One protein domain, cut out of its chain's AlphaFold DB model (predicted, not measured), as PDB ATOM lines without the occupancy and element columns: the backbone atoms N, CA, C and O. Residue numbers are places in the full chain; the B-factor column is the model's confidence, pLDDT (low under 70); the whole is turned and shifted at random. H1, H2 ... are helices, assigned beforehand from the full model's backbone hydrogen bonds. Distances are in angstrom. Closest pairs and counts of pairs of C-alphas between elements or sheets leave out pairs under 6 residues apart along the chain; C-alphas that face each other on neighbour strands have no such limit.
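Overview. This is residues 24 to 66 of the 243 residues of the protein "uncharacterized protein LOC111242318" of Vigna radiata var. radiata (UniProt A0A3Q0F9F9). The model is an open hook of three helices: H1 is an arm whose first part sticks out with residues 24 to 31, tiny H2 sits at the bend, and H3 runs across the line of H1 at the far end. After H3, residues 56 to 66 have no named element and fold back toward the H1 side, opposite H2. The printed part has 43 residues with three named helices, H1, H2 and H3 in that order, and no named strand; the class is all helix. It is loose, with a radius of gyration of the C-alphas of 11.6 A, and spans 38 by 17 by 14 A, the free arm adding to the length.

Along the chain. H1 covers residues 27 to 37, 15.5 A from first to last C-alpha, and begins with C-alpha 27 at (144.746, 150.354, 104.788). H2 covers residues 39 to 42, with C-alpha 39 at (148.425, 148.517, 87.588). H3 covers residues 47 to 55, 12.4 A long, and ends with C-alpha 55 at (159.502, 150.794, 77.562).

Arrangement. H1 and H2 are close but not clearly touching; their closest C-alphas, of Arg 35 and Asn 42, are 7.4 A apart. H2 and H3 are also close but not clearly touching, with the closest C-alphas, of Ser 40 and Glu 47, 6.5 A apart. H1 and H3 are apart. In H1 and H3 every O i to N i+4 pair is within hydrogen-bond range; H2 is too short for such a pair.

Size, cuts and confidence. The C-alphas of Pro 24 and Ser 56, the two farthest apart, are separated by 37.7 A. Without residues 24 to 31, which stand free, the body spans 23 by 18 by 14 A. The printed part has no cut, and the links H1 to H2 and H2 to H3 are tight. The mean pLDDT of the printed part is 82.6; residues 64 and 66 are under 70.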
ATOM      1  N   PRO A  24     147.235 143.389 112.218       81.50
ATOM      2  CA  PRO A  24     146.104 144.293 112.081       81.50
ATOM      3  C   PRO A  24     146.044 144.820 110.647       81.50
ATOM      4  O   PRO A  24     147.073 145.153 110.052       81.50
ATOM      5  N   PHE A  25     144.836 144.860 110.082       86.62
ATOM      6  CA  PHE A  25     144.623 145.365 108.733       86.62
ATOM      7  C   PHE A  25     145.105 146.816 108.650       86.62
ATOM      8  O   PHE A  25     144.580 147.708 109.314       86.62
ATOM      9  N   ALA A  26     146.112 147.053 107.816       88.25
ATOM     10  CA  ALA A  26     146.611 148.384 107.531       88.25
ATOM     11  C   ALA A  26     146.146 148.794 106.133       88.25
ATOM     12  O   ALA A  26     146.633 148.256 105.138       88.25
ATOM     13  N   ILE A  27     145.260 149.796 106.056       86.50
ATOM     14  CA  ILE A  27     144.746 150.354 104.788       86.50
ATOM     15  C   ILE A  27     145.897 150.668 103.822       86.50
ATOM     16  O   ILE A  27     145.822 150.357 102.638       86.50
ATOM     17  N   ARG A  28     147.011 151.214 104.332       81.50
ATOM     18  CA  ARG A  28     148.209 151.501 103.525       81.50
ATOM     19  C   ARG A  28     148.797 150.247 102.869       81.50
ATOM     20  O   ARG A  28     149.175 150.302 101.705       81.50
ATOM     21  N   GLN A  29     148.862 149.124 103.589       85.00
ATOM     22  CA  GLN A  29     149.361 147.860 103.035       85.00
ATOM     23  C   GLN A  29     148.396 147.274 102.008       85.00
ATOM     24  O   GLN A  29     148.846 146.755 100.993       85.00
ATOM     25  N   TYR A  30     147.089 147.406 102.240       86.56
ATOM     26  CA  TYR A  30     146.075 147.000 101.272       86.56
ATOM     27  C   TYR A  30     146.195 147.789  99.963       86.56
ATOM     28  O   TYR A  30     146.298 147.187  98.902       86.56
ATOM     29  N   VAL A  31     146.286 149.122 100.032       82.88
ATOM     30  CA  VAL A  31     146.438 149.980  98.843       82.88
ATOM     31  C   VAL A  31     147.715 149.647  98.063       82.88
ATOM     32  O   VAL A  31     147.664 149.530  96.840       82.88
ATOM     33  N   LEU A  32     148.844 149.440  98.753       82.00
ATOM     34  CA  LEU A  32     150.098 149.013  98.120       82.00
ATOM     35  C   LEU A  32     149.953 147.644  97.439       82.00
ATOM     36  O   LEU A  32     150.304 147.499  96.273       82.00
ATOM     37  N   ALA A  33     149.369 146.662  98.129       82.44
ATOM     38  CA  ALA A  33     149.152 145.329  97.576       82.44
ATOM     39  C   ALA A  33     148.172 145.325  96.390       82.44
ATOM     40  O   ALA A  33     148.329 144.523  95.474       82.44
ATOM     41  N   CYS A  34     147.165 146.201  96.389       79.12
ATOM     42  CA  CYS A  34     146.231 146.359  95.274       79.12
ATOM     43  C   CYS A  34     146.899 146.999  94.055       79.12
ATOM     44  O   CYS A  34     146.656 146.556  92.932       79.12
ATOM     45  N   ARG A  35     147.765 147.996  94.271       79.12
ATOM     46  CA  ARG A  35     148.537 148.639  93.201       79.12
ATOM     47  C   ARG A  35     149.400 147.627  92.450       79.12
ATOM     48  O   ARG A  35     149.397 147.632  91.223       79.12
ATOM     49  N   ASP A  36     150.088 146.760  93.187       75.12
ATOM     50  CA  ASP A  36     151.021 145.791  92.607       75.12
ATOM     51  C   ASP A  36     150.314 144.684  91.810       75.12
ATOM     52  O   ASP A  36     150.921 144.062  90.945       75.12
ATOM     53  N   ARG A  37     149.031 144.410  92.083       81.12
ATOM     54  CA  ARG A  37     148.318 143.289  91.449       81.12
ATOM     55  C   ARG A  37     147.782 143.606  90.063       81.12
ATOM     56  O   ARG A  37     147.716 142.692  89.257       81.12
ATOM     57  N   ASN A  38     147.375 144.848  89.796       77.12
ATOM     58  CA  ASN A  38     146.729 145.218  88.534       77.12
ATOM     59  C   ASN A  38     146.922 146.709  88.235       77.12
ATOM     60  O   ASN A  38     145.959 147.485  88.231       77.12
ATOM     61  N   ILE A  39     148.166 147.130  87.992       81.44
ATOM     62  CA  ILE A  39     148.425 148.517  87.588       81.44
ATOM     63  C   ILE A  39     147.691 148.852  86.285       81.44
ATOM     64  O   ILE A  39     147.136 149.935  86.184       81.44
ATOM     65  N   SER A  40     147.574 147.901  85.351       81.31
ATOM     66  CA  SER A  40     146.861 148.067  84.077       81.31
ATOM     67  C   SER A  40     145.374 148.390  84.238       81.31
ATOM     68  O   SER A  40     144.853 149.212  83.491       81.31
ATOM     69  N   GLN A  41     144.693 147.797  85.227       82.00
ATOM     70  CA  GLN A  41     143.260 148.033  85.463       82.00
ATOM     71  C   GLN A  41     142.988 149.310  86.266       82.00
ATOM     72  O   GLN A  41     141.918 149.899  86.138       82.00
ATOM     73  N   ASN A  42     143.942 149.737  87.097       79.00
ATOM     74  CA  ASN A  42     143.809 150.923  87.952       79.00
ATOM     75  C   ASN A  42     144.518 152.159  87.375       79.00
ATOM     76  O   ASN A  42     144.560 153.207  88.023       79.00
ATOM     77  N   TRP A  43     145.104 152.047  86.180       82.88
ATOM     78  CA  TRP A  43     145.811 153.146  85.541       82.88
ATOM     79  C   TRP A  43     144.808 154.185  85.019       82.88
ATOM     80  O   TRP A  43     143.891 153.838  84.277       82.88
ATOM     81  N   PRO A  44     144.964 155.478  85.354       81.31
ATOM     82  CA  PRO A  44     144.022 156.519  84.937       81.31
ATOM     83  C   PRO A  44     144.108 156.879  83.443       81.31
ATOM     84  O   PRO A  44     143.311 157.687  82.967       81.31
ATOM     85  N   TYR A  45     145.064 156.309  82.701       86.50
ATOM     86  CA  TYR A  45     145.266 156.561  81.274       86.50
ATOM     87  C   TYR A  45     145.095 155.284  80.448       86.50
ATOM     88  O   TYR A  45     145.149 154.175  80.965       86.50
ATOM     89  N   GLU A  46     144.951 155.444  79.131       89.44
ATOM     90  CA  GLU A  46     144.958 154.310  78.204       89.44
ATOM     91  C   GLU A  46     146.241 153.474  78.329       89.44
ATOM     92  O   GLU A  46     147.342 154.013  78.496       89.44
ATOM     93  N   GLU A  47     146.100 152.159  78.160       90.31
ATOM     94  CA  GLU A  47     147.162 151.159  78.314       90.31
ATOM     95  C   GLU A  47     148.411 151.449  77.465       90.31
ATOM     96  O   GLU A  47     149.537 151.209  77.897       90.31
ATOM     97  N   LYS A  48     148.242 152.068  76.290       93.88
ATOM     98  CA  LYS A  48     149.357 152.471  75.417       93.88
ATOM     99  C   LYS A  48     150.358 153.409  76.105       93.88
ATOM    100  O   LYS A  48     151.555 153.335  75.834       93.88
ATOM    101  N   HIS A  49     149.888 154.272  77.008       91.50
ATOM    102  CA  HIS A  49     150.756 155.187  77.750       91.50
ATOM    103  C   HIS A  49     151.515 154.453  78.855       91.50
ATOM    104  O   HIS A  49     152.699 154.709  79.054       91.50
ATOM    105  N   LEU A  50     150.865 153.492  79.518       89.31
ATOM    106  CA  LEU A  50     151.523 152.616  80.484       89.31
ATOM    107  C   LEU A  50     152.640 151.804  79.809       89.31
ATOM    108  O   LEU A  50     153.762 151.760  80.306       89.31
ATOM    109  N   GLN A  51     152.378 151.244  78.625       91.38
ATOM    110  CA  GLN A  51     153.394 150.530  77.846       91.38
ATOM    111  C   GLN A  51     154.573 151.425  77.442       91.38
ATOM    112  O   GLN A  51     155.713 150.965  77.447       91.38
ATOM    113  N   LEU A  52     154.325 152.693  77.094       93.81
ATOM    114  CA  LEU A  52     155.389 153.649  76.778       93.81
ATOM    115  C   LEU A  52     156.293 153.892  77.994       93.81
ATOM    116  O   LEU A  52     157.515 153.836  77.869       93.81
ATOM    117  N   CYS A  53     155.692 154.084  79.169       88.88
ATOM    118  CA  CYS A  53     156.404 154.246  80.432       88.88
ATOM    119  C   CYS A  53     157.281 153.031  80.782       88.88
ATOM    120  O   CYS A  53     158.460 153.190  81.109       88.88
ATOM    121  N   LEU A  54     156.732 151.820  80.636       88.00
ATOM    122  CA  LEU A  54     157.468 150.570  80.843       88.00
ATOM    123  C   LEU A  54     158.640 150.432  79.860       88.00
ATOM    124  O   LEU A  54     159.743 150.060  80.256       88.00
ATOM    125  N   LYS A  55     158.439 150.798  78.586       92.69
ATOM    126  CA  LYS A  55     159.502 150.794  77.562       92.69
ATOM    127  C   LYS A  55     160.613 151.799  77.854       92.69
ATOM    128  O   LYS A  55     161.764 151.525  77.532       92.69
ATOM    129  N   SER A  56     160.291 152.934  78.472       90.69
ATOM    130  CA  SER A  56     161.288 153.923  78.899       90.69
ATOM    131  C   SER A  56     162.079 153.515  80.150       90.69
ATOM    132  O   SER A  56     162.936 154.274  80.593       90.69
ATOM    133  N   GLY A  57     161.820 152.331  80.716       85.00
ATOM    134  CA  GLY A  57     162.511 151.838  81.908       85.00
ATOM    135  C   GLY A  57     162.004 152.450  83.213       85.00
ATOM    136  O   GLY A  57     162.622 152.245  84.255       85.00
ATOM    137  N   VAL A  58     160.878 153.174  83.180       83.62
ATOM    138  CA  VAL A  58     160.232 153.649  84.403       83.62
ATOM    139  C   VAL A  58     159.628 152.440  85.102       83.62
ATOM    140  O   VAL A  58     158.717 151.786  84.588       83.62
ATOM    141  N   MET A  59     160.165 152.126  86.276       76.69
ATOM    142  CA  MET A  59     159.689 151.023  87.101       76.69
ATOM    143  C   MET A  59     158.232 151.281  87.505       76.69
ATOM    144  O   MET A  59     157.883 152.392  87.896       76.69
ATOM    145  N   GLU A  60     157.378 150.254  87.522       71.75
ATOM    146  CA  GLU A  60     155.972 150.374  87.967       71.75
ATOM    147  C   GLU A  60     155.826 151.009  89.364       71.75
ATOM    148  O   GLU A  60     154.844 151.692  89.682       71.75
ATOM    149  N   LYS A  61     156.856 150.837  90.198       70.56
ATOM    150  CA  LYS A  61     156.962 151.441  91.530       70.56
ATOM    151  C   LYS A  61     157.131 152.964  91.493       70.56
ATOM    152  O   LYS A  61     156.612 153.634  92.383       70.56
ATOM    153  N   GLU A  62     157.766 153.508  90.460       71.31
ATOM    154  CA  GLU A  62     157.975 154.950  90.260       71.31
ATOM    155  C   GLU A  62     156.826 155.627  89.502       71.31
ATOM    156  O   GLU A  62     156.709 156.849  89.528       71.31
ATOM    157  N   LEU A  63     155.949 154.849  88.856       72.06
ATOM    158  CA  LEU A  63     154.873 155.398  88.026       72.06
ATOM    159  C   LEU A  63     153.750 156.099  88.786       72.06
ATOM    160  O   LEU A  63     153.075 156.956  88.222       72.06
ATOM    161  N   LEU A  64     153.544 155.764  90.055       69.12
ATOM    162  CA  LEU A  64     152.713 156.587  90.925       69.12
ATOM    163  C   LEU A  64     153.611 157.354  91.884       69.12
ATOM    164  O   LEU A  64     154.678 156.840  92.243       69.12
ATOM    165  N   PRO A  65     153.137 158.521  92.355       74.06
ATOM    166  CA  PRO A  65     153.804 159.280  93.393       74.06
ATOM    167  C   PRO A  65     154.315 158.337  94.484       74.06
ATOM    168  O   PRO A  65     153.549 157.456  94.911       74.06
ATOM    169  N   PRO A  66     155.585 158.472  94.908       67.62
ATOM    170  CA  PRO A  66     156.100 157.716  96.029       67.62
ATOM    171  C   PRO A  66     155.105 157.850  97.173       67.62
ATOM    172  O   PRO A  66     154.854 158.943  97.681       67.62
TER     173      PRO A  66